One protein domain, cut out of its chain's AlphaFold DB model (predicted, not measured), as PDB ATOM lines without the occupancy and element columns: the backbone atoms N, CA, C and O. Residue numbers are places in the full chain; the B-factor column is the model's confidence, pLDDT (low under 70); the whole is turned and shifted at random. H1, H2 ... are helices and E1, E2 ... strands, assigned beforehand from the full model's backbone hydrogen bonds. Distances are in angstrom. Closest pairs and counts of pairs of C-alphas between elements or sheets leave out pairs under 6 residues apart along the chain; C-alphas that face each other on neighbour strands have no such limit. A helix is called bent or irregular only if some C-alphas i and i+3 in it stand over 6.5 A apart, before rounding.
ATOM      1  N   ALA A  17     269.170 210.705 267.392       48.19
ATOM      2  CA  ALA A  17     269.336 211.755 266.388       48.19
ATOM      3  C   ALA A  17     268.136 211.877 265.421       48.19
ATOM      4  O   ALA A  17     267.842 212.974 264.940       48.19
ATOM      5  N   ASP A  18     267.384 210.795 265.188       49.03
ATOM      6  CA  ASP A  18     266.238 210.785 264.264       49.03
ATOM      7  C   ASP A  18     265.100 211.708 264.732       49.03
ATOM      8  O   ASP A  18     264.341 212.235 263.914       49.03
ATOM      9  N   TRP A  19     265.006 211.970 266.043       47.81
ATOM     10  CA  TRP A  19     264.033 212.901 266.629       47.81
ATOM     11  C   TRP A  19     264.271 214.366 266.250       47.81
ATOM     12  O   TRP A  19     263.385 215.195 266.467       47.81
ATOM     13  N   TYR A  20     265.438 214.684 265.688       43.16
ATOM     14  CA  TYR A  20     265.844 216.043 265.336       43.16
ATOM     15  C   TYR A  20     265.700 216.356 263.843       43.16
ATOM     16  O   TYR A  20     266.001 217.473 263.424       43.16
ATOM     17  N   THR A  21     265.213 215.411 263.031       45.03
ATOM     18  CA  THR A  21     265.044 215.634 261.590       45.03
ATOM     19  C   THR A  21     263.765 216.438 261.280       45.03
ATOM     20  O   THR A  21     262.686 216.124 261.789       45.03
ATOM     21  N   PRO A  22     263.844 217.500 260.453       39.84
ATOM     22  CA  PRO A  22     262.720 218.407 260.200       39.84
ATOM     23  C   PRO A  22     261.608 217.835 259.295       39.84
ATOM     24  O   PRO A  22     260.538 218.447 259.195       39.84
ATOM     25  N   ASP A  23     261.796 216.657 258.683       39.75
ATOM     26  CA  ASP A  23     260.847 216.073 257.729       39.75
ATOM     27  C   ASP A  23     259.981 214.954 258.334       39.75
ATOM     28  O   ASP A  23     260.444 213.907 258.778       39.75
ATOM     29  N   LYS A  24     258.660 215.175 258.301       43.03
ATOM     30  CA  LYS A  24     257.588 214.397 258.961       43.03
ATOM     31  C   LYS A  24     257.357 212.960 258.452       43.03
ATOM     32  O   LYS A  24     256.257 212.427 258.602       43.03
ATOM     33  N   THR A  25     258.353 212.292 257.890       34.00
ATOM     34  CA  THR A  25     258.265 210.877 257.515       34.00
ATOM     35  C   THR A  25     259.623 210.213 257.677       34.00
ATOM     36  O   THR A  25     260.448 210.324 256.782       34.00
ATOM     37  N   VAL A  26     259.828 209.483 258.778       38.91
ATOM     38  CA  VAL A  26     260.996 208.604 258.972       38.91
ATOM     39  C   VAL A  26     260.923 207.437 257.972       38.91
ATOM     40  O   VAL A  26     259.989 206.627 258.063       38.91
ATOM     41  N   PRO A  27     261.836 207.329 256.987       34.78
ATOM     42  CA  PRO A  27     262.004 206.115 256.198       34.78
ATOM     43  C   PRO A  27     262.710 205.053 257.054       34.78
ATOM     44  O   PRO A  27     263.525 205.376 257.911       34.78
ATOM     45  N   ALA A  28     262.401 203.775 256.823       33.31
ATOM     46  CA  ALA A  28     263.164 202.674 257.416       33.31
ATOM     47  C   ALA A  28     264.649 202.755 256.978       33.31
ATOM     48  O   ALA A  28     264.901 203.176 255.847       33.31
ATOM     49  N   PRO A  29     265.613 202.352 257.831       38.44
ATOM     50  CA  PRO A  29     267.044 202.597 257.607       38.44
ATOM     51  C   PRO A  29     267.543 201.778 256.398       38.44
ATOM     52  O   PRO A  29     266.959 200.713 256.155       38.44
ATOM     53  N   PRO A  30     268.615 202.176 255.660       39.38
ATOM     54  CA  PRO A  30     269.835 202.790 256.217       39.38
ATOM     55  C   PRO A  30     270.608 203.832 255.344       39.38
ATOM     56  O   PRO A  30     270.347 203.990 254.156       39.38
ATOM     57  N   ILE A  31     271.671 204.372 255.974       35.25
ATOM     58  CA  ILE A  31     272.899 205.045 255.472       35.25
ATOM     59  C   ILE A  31     272.850 206.563 255.199       35.25
ATOM     60  O   ILE A  31     271.979 207.070 254.508       35.25
ATOM     61  N   GLU A  32     273.911 207.200 255.719       33.22
ATOM     62  CA  GLU A  32     274.381 208.589 255.607       33.22
ATOM     63  C   GLU A  32     273.846 209.579 256.654       33.22
ATOM     64  O   GLU A  32     272.684 209.963 256.691       33.22
ATOM     65  N   VAL A  33     274.773 209.969 257.535       38.16
ATOM     66  CA  VAL A  33     274.678 211.026 258.543       38.16
ATOM     67  C   VAL A  33     274.274 212.323 257.845       38.16
ATOM     68  O   VAL A  33     275.098 212.962 257.196       38.16
ATOM     69  N   VAL A  34     273.008 212.719 257.965       30.80
ATOM     70  CA  VAL A  34     272.547 214.026 257.490       30.80
ATOM     71  C   VAL A  34     272.377 214.940 258.695       30.80
ATOM     72  O   VAL A  34     271.314 215.004 259.310       30.80
ATOM     73  N   MET A  35     273.437 215.689 259.011       32.03
ATOM     74  CA  MET A  35     273.270 216.971 259.691       32.03
ATOM     75  C   MET A  35     272.470 217.865 258.746       32.03
ATOM     76  O   MET A  35     272.986 218.338 257.736       32.03
ATOM     77  N   SER A  36     271.185 218.037 259.030       36.12
ATOM     78  CA  SER A  36     270.379 219.067 258.386       36.12
ATOM     79  C   SER A  36     270.419 220.302 259.273       36.12
ATOM     80  O   SER A  36     270.179 220.214 260.479       36.12
ATOM     81  N   ASP A  37     270.750 221.450 258.682       38.06
ATOM     82  CA  ASP A  37     270.641 222.728 259.375       38.06
ATOM     83  C   ASP A  37     269.184 222.906 259.831       38.06
ATOM     84  O   ASP A  37     268.261 222.776 259.016       38.06
ATOM     85  N   PRO A  38     268.935 223.169 261.124       43.78
ATOM     86  CA  PRO A  38     267.585 223.406 261.591       43.78
ATOM     87  C   PRO A  38     267.010 224.638 260.885       43.78
ATOM     88  O   PRO A  38     267.752 225.575 260.572       43.78
ATOM     89  N   PRO A  39     265.687 224.672 260.639       39.84
ATOM     90  CA  PRO A  39     265.057 225.837 260.042       39.84
ATOM     91  C   PRO A  39     265.391 227.076 260.875       39.84
ATOM     92  O   PRO A  39     265.169 227.103 262.087       39.84
ATOM     93  N   LEU A  40     265.942 228.092 260.205       45.41
ATOM     94  CA  LEU A  40     266.191 229.404 260.793       45.41
ATOM     95  C   LEU A  40     264.909 229.886 261.502       45.41
ATOM     96  O   LEU A  40     263.816 229.724 260.943       45.41
ATOM     97  N   PRO A  41     265.005 230.482 262.708       47.06
ATOM     98  CA  PRO A  41     263.845 231.073 263.360       47.06
ATOM     99  C   PRO A  41     263.176 232.067 262.405       47.06
ATOM    100  O   PRO A  41     263.845 232.738 261.616       47.06
ATOM    101  N   SER A  42     261.844 232.145 262.462       45.44
ATOM    102  CA  SER A  42     261.052 233.031 261.606       45.44
ATOM    103  C   SER A  42     261.636 234.443 261.610       45.44
ATOM    104  O   SER A  42     261.694 235.090 262.660       45.44
ATOM    105  N   ALA A  43     262.077 234.903 260.438       45.81
ATOM    106  CA  ALA A  43     262.665 236.221 260.257       45.81
ATOM    107  C   ALA A  43     261.736 237.305 260.834       45.81
ATOM    108  O   ALA A  43     260.593 237.437 260.399       45.81
ATOM    109  N   GLY A  44     262.233 238.079 261.806       55.97
ATOM    110  CA  GLY A  44     261.586 239.312 262.267       55.97
ATOM    111  C   GLY A  44     261.125 239.373 263.727       55.97
ATOM    112  O   GLY A  44     260.616 240.420 264.122       55.97
ATOM    113  N   GLN A  45     261.294 238.326 264.544       71.06
ATOM    114  CA  GLN A  45     261.090 238.457 265.994       71.06
ATOM    115  C   GLN A  45     262.366 238.934 266.686       71.06
ATOM    116  O   GLN A  45     263.382 238.239 266.683       71.06
ATOM    117  N   ASN A  46     262.273 240.117 267.292       85.94
ATOM    118  CA  ASN A  46     263.307 240.669 268.153       85.94
ATOM    119  C   ASN A  46     262.872 240.564 269.615       85.94
ATOM    120  O   ASN A  46     261.697 240.743 269.943       85.94
ATOM    121  N   TYR A  47     263.839 240.304 270.479       91.19
ATOM    122  CA  TYR A  47     263.671 240.033 271.896       91.19
ATOM    123  C   TYR A  47     264.400 241.077 272.736       91.19
ATOM    124  O   TYR A  47     265.373 241.695 272.290       91.19
ATOM    125  N   ALA A  48     263.937 241.258 273.974       89.56
ATOM    126  CA  ALA A  48     264.535 242.212 274.901       89.56
ATOM    127  C   ALA A  48     265.862 241.695 275.477       89.56
ATOM    128  O   ALA A  48     266.704 242.490 275.894       89.56
ATOM    129  N   SER A  49     266.071 240.375 275.477       95.12
ATOM    130  CA  SER A  49     267.279 239.739 276.007       95.12
ATOM    131  C   SER A  49     267.802 238.603 275.126       95.12
ATOM    132  O   SER A  49     267.049 237.960 274.388       95.12
ATOM    133  N   ALA A  50     269.101 238.318 275.265       96.12
ATOM    134  CA  ALA A  50     269.762 237.174 274.643       96.12
ATOM    135  C   ALA A  50     269.081 235.850 275.024       96.12
ATOM    136  O   ALA A  50     268.843 235.003 274.164       96.12
ATOM    137  N   ARG A  51     268.701 235.696 276.299       95.56
ATOM    138  CA  ARG A  51     268.052 234.482 276.805       95.56
ATOM    139  C   ARG A  51     266.677 234.239 276.188       95.56
ATOM    140  O   ARG A  51     266.384 233.106 275.823       95.56
ATOM    141  N   GLU A  52     265.839 235.263 276.040       94.25
ATOM    142  CA  GLU A  52     264.533 235.116 275.375       94.25
ATOM    143  C   GLU A  52     264.688 234.704 273.905       94.25
ATOM    144  O   GLU A  52     264.008 233.784 273.444       94.25
ATOM    145  N   ALA A  53     265.638 235.321 273.192       94.81
ATOM    146  CA  ALA A  53     265.970 234.929 271.827       94.81
ATOM    147  C   ALA A  53     266.467 233.479 271.756       94.81
ATOM    148  O   ALA A  53     266.057 232.726 270.869       94.81
ATOM    149  N   ALA A  54     267.312 233.062 272.702       94.50
ATOM    150  CA  ALA A  54     267.836 231.705 272.762       94.50
ATOM    151  C   ALA A  54     266.727 230.690 273.055       94.50
ATOM    152  O   ALA A  54     266.638 229.688 272.356       94.50
ATOM    153  N   LEU A  55     265.832 230.968 274.008       92.69
ATOM    154  CA  LEU A  55     264.689 230.106 274.335       92.69
ATOM    155  C   LEU A  55     263.784 229.889 273.123       92.69
ATOM    156  O   LEU A  55     263.394 228.758 272.836       92.69
ATOM    157  N   SER A  56     263.483 230.957 272.380       90.50
ATOM    158  CA  SER A  56     262.711 230.837 271.142       90.50
ATOM    159  C   SER A  56     263.449 230.029 270.076       90.50
ATOM    160  O   SER A  56     262.821 229.230 269.385       90.50
ATOM    161  N   THR A  57     264.755 230.245 269.921       90.00
ATOM    162  CA  THR A  57     265.571 229.574 268.896       90.00
ATOM    163  C   THR A  57     265.713 228.086 269.197       90.00
ATOM    164  O   THR A  57     265.505 227.254 268.317       90.00
ATOM    165  N   ALA A  58     265.996 227.747 270.453       88.06
ATOM    166  CA  ALA A  58     266.059 226.381 270.945       88.06
ATOM    167  C   ALA A  58     264.694 225.682 270.844       88.06
ATOM    168  O   ALA A  58     264.614 224.571 270.341       88.06
ATOM    169  N   GLY A  59     263.595 226.334 271.234       79.88
ATOM    170  CA  GLY A  59     262.260 225.730 271.144       79.88
ATOM    171  C   GLY A  59     261.802 225.485 269.700       79.88
ATOM    172  O   GLY A  59     261.043 224.555 269.431       79.88
ATOM    173  N   ALA A  60     262.278 226.297 268.752       79.06
ATOM    174  CA  ALA A  60     262.040 226.076 267.328       79.06
ATOM    175  C   ALA A  60     262.837 224.878 266.779       79.06
ATOM    176  O   ALA A  60     262.362 224.202 265.862       79.06
ATOM    177  N   HIS A  61     264.008 224.576 267.350       73.25
ATOM    178  CA  HIS A  61     264.823 223.425 266.966       73.25
ATOM    179  C   HIS A  61     264.051 222.121 267.220       73.25
ATOM    180  O   HIS A  61     263.694 221.813 268.354       73.25
ATOM    181  N   ALA A  62     263.740 221.381 266.149       65.19
ATOM    182  CA  ALA A  62     262.946 220.146 266.182       65.19
ATOM    183  C   ALA A  62     261.578 220.257 266.904       65.19
ATOM    184  O   ALA A  62     261.012 219.252 267.336       65.19
ATOM    185  N   ALA A  63     261.032 221.475 267.045       69.56
ATOM    186  CA  ALA A  63     259.864 221.754 267.887       69.56
ATOM    187  C   ALA A  63     260.006 221.204 269.328       69.56
ATOM    188  O   ALA A  63     259.050 220.654 269.898       69.56
ATOM    189  N   ALA A  64     261.215 221.314 269.885       74.56
ATOM    190  CA  ALA A  64     261.566 220.798 271.197       74.56
ATOM    191  C   ALA A  64     260.823 221.518 272.331       74.56
ATOM    192  O   ALA A  64     260.524 222.713 272.283       74.56
ATOM    193  N   VAL A  65     260.541 220.773 273.397       83.81
ATOM    194  CA  VAL A  65     260.027 221.336 274.648       83.81
ATOM    195  C   VAL A  65     261.198 221.901 275.445       83.81
ATOM    196  O   VAL A  65     262.161 221.187 275.718       83.81
ATOM    197  N   ILE A  66     261.108 223.165 275.858       89.69
ATOM    198  CA  ILE A  66     262.098 223.724 276.777       89.69
ATOM    199  C   ILE A  66     261.871 223.165 278.180       89.69
ATOM    200  O   ILE A  66     260.762 223.243 278.713       89.69
ATOM    201  N   VAL A  67     262.930 222.625 278.774       92.12
ATOM    202  CA  VAL A  67     262.942 222.085 280.135       92.12
ATOM    203  C   VAL A  67     264.108 222.673 280.927       92.12
ATOM    204  O   VAL A  67     265.167 222.948 280.370       92.12
ATOM    205  N   ASP A  68     263.941 222.832 282.241       91.06
ATOM    206  CA  ASP A  68     265.030 223.289 283.123       91.06
ATOM    207  C   ASP A  68     266.094 222.199 283.349       91.06
ATOM    208  O   ASP A  68     267.226 222.485 283.726       91.06
ATOM    209  N   SER A  69     265.725 220.934 283.138       91.44
ATOM    210  CA  SER A  69     266.611 219.776 283.227       91.44
ATOM    211  C   SER A  69     266.119 218.678 282.297       91.44
ATOM    212  O   SER A  69     264.915 218.412 282.227       91.44
ATOM    213  N   MET A  70     267.047 217.976 281.646       88.38
ATOM    214  CA  MET A  70     266.723 216.844 280.774       88.38
ATOM    215  C   MET A  70     266.027 215.689 281.507       88.38
ATOM    216  O   MET A  70     265.270 214.945 280.890       88.38
ATOM    217  N   ALA A  71     266.167 215.594 282.835       89.69
ATOM    218  CA  ALA A  71     265.418 214.639 283.654       89.69
ATOM    219  C   ALA A  71     263.896 214.890 283.650       89.69
ATOM    220  O   ALA A  71     263.118 213.976 283.919       89.69
ATOM    221  N   ALA A  72     263.462 216.117 283.343       90.44
ATOM    222  CA  ALA A  72     262.053 216.476 283.205       90.44
ATOM    223  C   ALA A  72     261.524 216.277 281.774       90.44
ATOM    224  O   ALA A  72     260.352 216.559 281.515       90.44
ATOM    225  N   CYS A  73     262.366 215.815 280.840       83.50
ATOM    226  CA  CYS A  73     261.957 215.619 279.460       83.50
ATOM    227  C   CYS A  73     260.929 214.480 279.351       83.50
ATOM    228  O   CYS A  73     261.223 213.348 279.747       83.50
ATOM    229  N   PRO A  74     259.718 214.735 278.819       80.31
ATOM    230  CA  PRO A  74     258.738 213.678 278.639       80.31
ATOM    231  C   PRO A  74     259.238 212.600 277.672       80.31
ATOM    232  O   PRO A  74     259.878 212.888 276.664       80.31
ATOM    233  N   VAL A  75     258.866 211.350 277.943       75.69
ATOM    234  CA  VAL A  75     259.128 210.216 277.044       75.69
ATOM    235  C   VAL A  75     258.537 210.496 275.656       75.69
ATOM    236  O   VAL A  75     257.401 210.964 275.535       75.69
ATOM    237  N   ASN A  76     259.288 210.156 274.607       67.06
ATOM    238  CA  ASN A  76     258.952 210.350 273.194       67.06
ATOM    239  C   ASN A  76     258.700 211.819 272.818       67.06
ATOM    240  O   ASN A  76     257.832 212.127 271.994       67.06
ATOM    241  N   ARG A  77     259.449 212.736 273.439       74.12
ATOM    242  CA  ARG A  77     259.475 214.161 273.101       74.12
ATOM    243  C   ARG A  77     260.920 214.639 273.051       74.12
ATOM    244  O   ARG A  77     261.688 214.358 273.958       74.12
ATOM    245  N   ALA A  78     261.252 215.399 272.012       78.88
ATOM    246  CA  ALA A  78     262.488 216.161 271.991       78.88
ATOM    247  C   ALA A  78     262.386 217.293 273.018       78.88
ATOM    248  O   ALA A  78     261.381 218.018 273.058       78.88
ATOM    249  N   CYS A  79     263.420 217.443 273.832       85.12
ATOM    250  CA  CYS A  79     263.563 218.550 274.757       85.12
ATOM    251  C   CYS A  79     264.919 219.211 274.601       85.12
ATOM    252  O   CYS A  79     265.884 218.572 274.184       85.12
ATOM    253  N   ILE A  80     264.974 220.482 274.980       89.88
ATOM    254  CA  ILE A  80     266.217 221.229 275.123       89.88
ATOM    255  C   ILE A  80     266.211 221.930 276.477       89.88
ATOM    256  O   ILE A  80     265.195 222.485 276.899       89.88
ATOM    257  N   SER A  81     267.360 221.933 277.138       94.06
ATOM    258  CA  SER A  81     267.657 222.823 278.252       94.06
ATOM    259  C   SER A  81     268.713 223.843 277.833       94.06
ATOM    260  O   SER A  81     269.659 223.523 277.112       94.06
ATOM    261  N   LEU A  82     268.534 225.091 278.269       94.69
ATOM    262  CA  LEU A  82     269.535 226.144 278.108       94.69
ATOM    263  C   LEU A  82     270.320 226.302 279.403       94.69
ATOM    264  O   LEU A  82     269.753 226.650 280.443       94.69
ATOM    265  N   GLY A  83     271.625 226.103 279.301       94.75
ATOM    266  CA  GLY A  83     272.603 226.307 280.352       94.75
ATOM    267  C   GLY A  83     273.106 227.748 280.415       94.75
ATOM    268  O   GLY A  83     272.323 228.710 280.438       94.75
ATOM    269  N   THR A  84     274.425 227.883 280.523       96.06
ATOM    270  CA  THR A  84     275.090 229.144 280.872       96.06
ATOM    271  C   THR A  84     275.165 230.081 279.676       96.06
ATOM    272  O   THR A  84     275.520 229.666 278.580       96.06
ATOM    273  N   GLU A  85     274.869 231.362 279.897       97.38
ATOM    274  CA  GLU A  85     275.069 232.417 278.903       97.38
ATOM    275  C   GLU A  85     276.540 232.842 278.841       97.38
ATOM    276  O   GLU A  85     277.134 233.224 279.852       97.38
ATOM    277  N   HIS A  86     277.096 232.858 277.636       97.81
ATOM    278  CA  HIS A  86     278.431 233.356 277.332       97.81
ATOM    279  C   HIS A  86     278.315 234.576 276.431       97.81
ATOM    280  O   HIS A  86     277.899 234.493 275.270       97.81
ATOM    281  N   ASN A  87     278.674 235.725 276.992       97.50
ATOM    282  CA  ASN A  87     278.496 237.011 276.343       97.50
ATOM    283  C   ASN A  87     279.636 237.342 275.380       97.50
ATOM    284  O   ASN A  87     280.814 237.261 275.727       97.50
ATOM    285  N   GLY A  88     279.252 237.773 274.184       96.62
ATOM    286  CA  GLY A  88     280.127 238.255 273.130       96.62
ATOM    287  C   GLY A  88     279.869 239.722 272.784       96.62
ATOM    288  O   GLY A  88     279.184 240.460 273.496       96.62
ATOM    289  N   THR A  89     280.422 240.174 271.658       96.81
ATOM    290  CA  THR A  89     280.158 241.526 271.139       96.81
ATOM    291  C   THR A  89     278.982 241.483 270.179       96.81
ATOM    292  O   THR A  89     279.114 240.965 269.074       96.81
ATOM    293  N   GLN A  90     277.840 242.047 270.587       95.69
ATOM    294  CA  GLN A  90     276.595 241.999 269.803       95.69
ATOM    295  C   GLN A  90     276.139 240.564 269.466       95.69
ATOM    296  O   GLN A  90     275.387 240.336 268.526       95.69
ATOM    297  N   SER A  91     276.582 239.584 270.244       96.25
ATOM    298  CA  SER A  91     276.178 238.187 270.157       96.25
ATOM    299  C   SER A  91     276.386 237.515 271.501       96.25
ATOM    300  O   SER A  91     277.084 238.038 272.368       96.25
ATOM    301  N   ALA A  92     275.763 236.361 271.676       97.56
ATOM    302  CA  ALA A  92     275.979 235.489 272.816       97.56
ATOM    303  C   ALA A  92     275.742 234.042 272.387       97.56
ATOM    304  O   ALA A  92     275.119 233.779 271.351       97.56
ATOM    305  N   TYR A  93     276.220 233.104 273.193       96.81
ATOM    306  CA  TYR A  93     275.841 231.705 273.065       96.81
ATOM    307  C   TYR A  93     275.510 231.102 274.418       96.81
ATOM    308  O   TYR A  93     275.897 231.625 275.459       96.81
ATOM    309  N   PHE A  94     274.793 229.993 274.382       97.19
ATOM    310  CA  PHE A  94     274.421 229.217 275.544       97.19
ATOM    311  C   PHE A  94     274.910 227.794 275.342       97.19
ATOM    312  O   PHE A  94     274.586 227.192 274.314       97.19
ATOM    313  N   ASP A  95     275.659 227.267 276.311       94.56
ATOM    314  CA  ASP A  95     275.748 225.814 276.454       94.56
ATOM    315  C   ASP A  95     274.386 225.264 276.873       94.56
ATOM    316  O   ASP A  95     273.535 225.987 277.392       94.56
ATOM    317  N   GLY A  96     274.147 223.994 276.601       93.94
ATOM    318  CA  GLY A  96     272.897 223.350 276.945       93.94
ATOM    319  C   GLY A  96     272.916 221.879 276.603       93.94
ATOM    320  O   GLY A  96     273.932 221.312 276.195       93.94
ATOM    321  N   GLU A  97     271.755 221.271 276.756       93.06
ATOM    322  CA  GLU A  97     271.555 219.860 276.479       93.06
ATOM    323  C   GLU A  97     270.291 219.676 275.653       93.06
ATOM    324  O   GLU A  97     269.304 220.385 275.854       93.06
ATOM    325  N   GLY A  98     270.313 218.712 274.745       88.38
ATOM    326  CA  GLY A  98     269.171 218.305 273.940       88.38
ATOM    327  C   GLY A  98     269.027 216.799 274.007       88.38
ATOM    328  O   GLY A  98     270.018 216.073 273.985       88.38
ATOM    329  N   GLY A  99     267.803 216.311 274.136       82.19
ATOM    330  CA  GLY A  99     267.586 214.881 274.307       82.19
ATOM    331  C   GLY A  99     266.146 214.431 274.158       82.19
ATOM    332  O   GLY A  99     265.214 215.232 274.076       82.19
ATOM    333  N   SER A 100     265.979 213.114 274.170       79.88
ATOM    334  CA  SER A 100     264.698 212.418 274.284       79.88
ATOM    335  C   SER A 100     264.957 211.069 274.947       79.88
ATOM    336  O   SER A 100     266.037 210.508 274.800       79.88
ATOM    337  N   ASN A 101     263.977 210.528 275.674       74.06
ATOM    338  CA  ASN A 101     264.050 209.167 276.230       74.06
ATOM    339  C   ASN A 101     265.297 208.877 277.091       74.06
ATOM    340  O   ASN A 101     265.783 207.752 277.110       74.06
ATOM    341  N   ALA A 102     265.760 209.881 277.843       76.50
ATOM    342  CA  ALA A 102     266.978 209.859 278.664       76.50
ATOM    343  C   ALA A 102     268.312 209.839 277.894       76.50
ATOM    344  O   ALA A 102     269.362 209.907 278.534       76.50
ATOM    345  N   ASP A 103     268.290 209.848 276.561       78.00
ATOM    346  CA  ASP A 103     269.472 210.134 275.753       78.00
ATOM    347  C   ASP A 103     269.699 211.644 275.703       78.00
ATOM    348  O   ASP A 103     268.771 212.409 275.419       78.00
ATOM    349  N   VAL A 104     270.925 212.078 276.003       85.19
ATOM    350  CA  VAL A 104     271.290 213.493 276.138       85.19
ATOM    351  C   VAL A 104     272.537 213.798 275.314       85.19
ATOM    352  O   VAL A 104     273.542 213.094 275.392       85.19
ATOM    353  N   LEU A 105     272.466 214.879 274.545       85.94
ATOM    354  CA  LEU A 105     273.536 215.433 273.728       85.94
ATOM    355  C   LEU A 105     273.873 216.835 274.229       85.94
ATOM    356  O   LEU A 105     272.980 217.601 274.592       85.94
ATOM    357  N   ALA A 106     275.155 217.194 274.196       89.31
ATOM    358  CA  ALA A 106     275.560 218.581 274.388       89.31
ATOM    359  C   ALA A 106     275.056 219.426 273.213       89.31
ATOM    360  O   ALA A 106     275.183 219.017 272.058       89.31
ATOM    361  N   CYS A 107     274.504 220.597 273.500       90.88
ATOM    362  CA  CYS A 107     273.966 221.511 272.504       90.88
ATOM    363  C   CYS A 107     274.488 222.924 272.718       90.88
ATOM    364  O   CYS A 107     274.870 223.313 273.821       90.88
ATOM    365  N   MET A 108     274.441 223.715 271.649       92.38
ATOM    366  CA  MET A 108     274.815 225.123 271.670       92.38
ATOM    367  C   MET A 108     273.736 225.951 270.982       92.38
ATOM    368  O   MET A 108     273.329 225.643 269.860       92.38
ATOM    369  N   THR A 109     273.284 227.017 271.638       94.12
ATOM    370  CA  THR A 109     272.343 227.987 271.054       94.12
ATOM    371  C   THR A 109     273.004 229.346 270.943       94.12
ATOM    372  O   THR A 109     273.465 229.889 271.938       94.12
ATOM    373  N   TYR A 110     273.016 229.918 269.747       94.56
ATOM    374  CA  TYR A 110     273.652 231.189 269.441       94.56
ATOM    375  C   TYR A 110     272.603 232.237 269.093       94.56
ATOM    376  O   TYR A 110     271.616 231.973 268.397       94.56
ATOM    377  N   VAL A 111     272.853 233.453 269.559       95.38
ATOM    378  CA  VAL A 111     272.001 234.617 269.342       95.38
ATOM    379  C   VAL A 111     272.851 235.817 268.966       95.38
ATOM    380  O   VAL A 111     274.030 235.915 269.311       95.38
ATOM    381  N   VAL A 112     272.238 236.750 268.254       94.81
ATOM    382  CA  VAL A 112     272.883 237.978 267.791       94.81
ATOM    383  C   VAL A 112     272.010 239.176 268.127       94.81
ATOM    384  O   VAL A 112     270.804 239.042 268.334       94.81
ATOM    385  N   HIS A 113     272.631 240.342 268.208       94.25
ATOM    386  CA  HIS A 113     271.991 241.593 268.567       94.25
ATOM    387  C   HIS A 113     272.297 242.651 267.517       94.25
ATOM    388  O   HIS A 113     273.457 242.927 267.211       94.25
ATOM    389  N   ASP A 114     271.258 243.294 267.010       89.88
ATOM    390  CA  ASP A 114     271.385 244.444 266.128       89.88
ATOM    391  C   ASP A 114     270.535 245.614 266.641       89.88
ATOM    392  O   ASP A 114     270.070 245.620 267.780       89.88
ATOM    393  N   ALA A 115     270.374 246.659 265.828       88.69
ATOM    394  CA  ALA A 115     269.610 247.842 266.219       88.69
ATOM    395  C   ALA A 115     268.126 247.546 266.513       88.69
ATOM    396  O   ALA A 115     267.471 248.356 267.166       88.69
ATOM    397  N   ALA A 116     267.593 246.423 266.028       86.56
ATOM    398  CA  ALA A 116     266.214 246.015 266.241       86.56
ATOM    399  C   ALA A 116     266.031 245.148 267.503       86.56
ATOM    400  O   ALA A 116     264.895 244.973 267.945       86.56
ATOM    401  N   GLY A 117     267.122 244.657 268.104       91.56
ATOM    402  CA  GLY A 117     267.139 243.890 269.350       91.56
ATOM    403  C   GLY A 117     267.862 242.548 269.225       91.56
ATOM    404  O   GLY A 117     268.636 242.318 268.293       91.56
ATOM    405  N   TRP A 118     267.626 241.657 270.192       95.06
ATOM    406  CA  TRP A 118     268.175 240.300 270.175       95.06
ATOM    407  C   TRP A 118     267.366 239.395 269.256       95.06
ATOM    408  O   TRP A 118     266.142 239.430 269.275       95.06
ATOM    409  N   ARG A 119     268.027 238.517 268.509       93.25
ATOM    410  CA  ARG A 119     267.368 237.506 267.681       93.25
ATOM    411  C   ARG A 119     268.153 236.204 267.661       93.25
ATOM    412  O   ARG A 119     269.363 236.175 267.892       93.25
ATOM    413  N   GLY A 120     267.447 235.128 267.339       90.25
ATOM    414  CA  GLY A 120     268.055 233.831 267.099       90.25
ATOM    415  C   GLY A 120     269.028 233.843 265.928       90.25
ATOM    416  O   GLY A 120     268.747 234.460 264.896       90.25
ATOM    417  N   ALA A 121     270.157 233.154 266.091       89.25
ATOM    418  CA  ALA A 121     271.062 232.826 264.995       89.25
ATOM    419  C   ALA A 121     270.930 231.346 264.631       89.25
ATOM    420  O   ALA A 121     270.464 231.030 263.540       89.25
ATOM    421  N   ARG A 122     271.264 230.445 265.563       88.75
ATOM    422  CA  ARG A 122     271.157 228.993 265.364       88.75
ATOM    423  C   ARG A 122     271.070 228.249 266.697       88.75
ATOM    424  O   ARG A 122     271.564 228.737 267.707       88.75
ATOM    425  N   SER A 123     270.491 227.056 266.691       86.38
ATOM    426  CA  SER A 123     270.577 226.082 267.789       86.38
ATOM    427  C   SER A 123     271.040 224.762 267.197       86.38
ATOM    428  O   SER A 123     270.475 224.344 266.192       86.38
ATOM    429  N   GLN A 124     272.051 224.121 267.779       83.88
ATOM    430  CA  GLN A 124     272.683 222.929 267.216       83.88
ATOM    431  C   GLN A 124     272.905 221.853 268.284       83.88
ATOM    432  O   GLN A 124     273.354 222.156 269.390       83.88
ATOM    433  N   CYS A 125     272.621 220.605 267.906       81.00
ATOM    434  CA  CYS A 125     272.798 219.392 268.698       81.00
ATOM    435  C   CYS A 125     273.245 218.243 267.761       81.00
ATOM    436  O   CYS A 125     272.604 218.065 266.726       81.00
TER     437      CYS A 125
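What this domain is: This is residues 17 to 125 of the 212 residues of the protein "SH3 domain-containing protein" of Chloroflexi bacterium (UniProt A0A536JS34). A strongly twisted four-stranded antiparallel sheet, in the order E1 E2 E3 E4, curls round one helix, H2, making two layers. Little H1 sits near H2's end, and residues 27 to 32 stick out. The 109 printed residues run H1 H2 E1 E2 E3 E4, mixed in class; the whole is compact, radius of gyration of the C-alphas 14.3 A, spans 46 by 27 by 19 A.

Where its parts are: Find C-alpha 17 at (269.336, 211.755, 266.388), where H1, residues 17 to 20, begins. H2, 50 to 63, covers 19.5 A and is irregular: C-alphas 59 and 62 are 7.5 A apart. Next come E1, 79 to 87, bending by 55 degrees at 84; E2, 91 to 100; E3, 103 to 114, 35.7 A; and E4, 117 to 124, ending at (272.683, 222.929, 267.216).

How they stand to each other: The strands form a meander, three antiparallel hairpins: look for N 81 and O 97, 2.8 A, N 94 and O 109, 2.8 A, and N 110 and O 122, 2.8 A, within hydrogen-bond range. H2 is on the sheet; its closest C-alphas to E4 are Ala 53 and Arg 119, 5.1 A. H2 has 8 of 10 O i to N i+4 pairs within range; H1 is too short for one. H1 only grazes the sheet and only just touches H2, at residues 61 to 62 alone, with 3 pairs of C-alphas within 8 A, the closest Tyr 20 and Ala 62, 5.1 A.

The domain as a whole: The farthest C-alphas, Ala 28 and Ala 115, are 46.5 A apart. The printed part has no cut; links H1 to H2 and H2 to E1 are long. Confidence is under 70 at residues 17 to 44, 62 to 63 and 76.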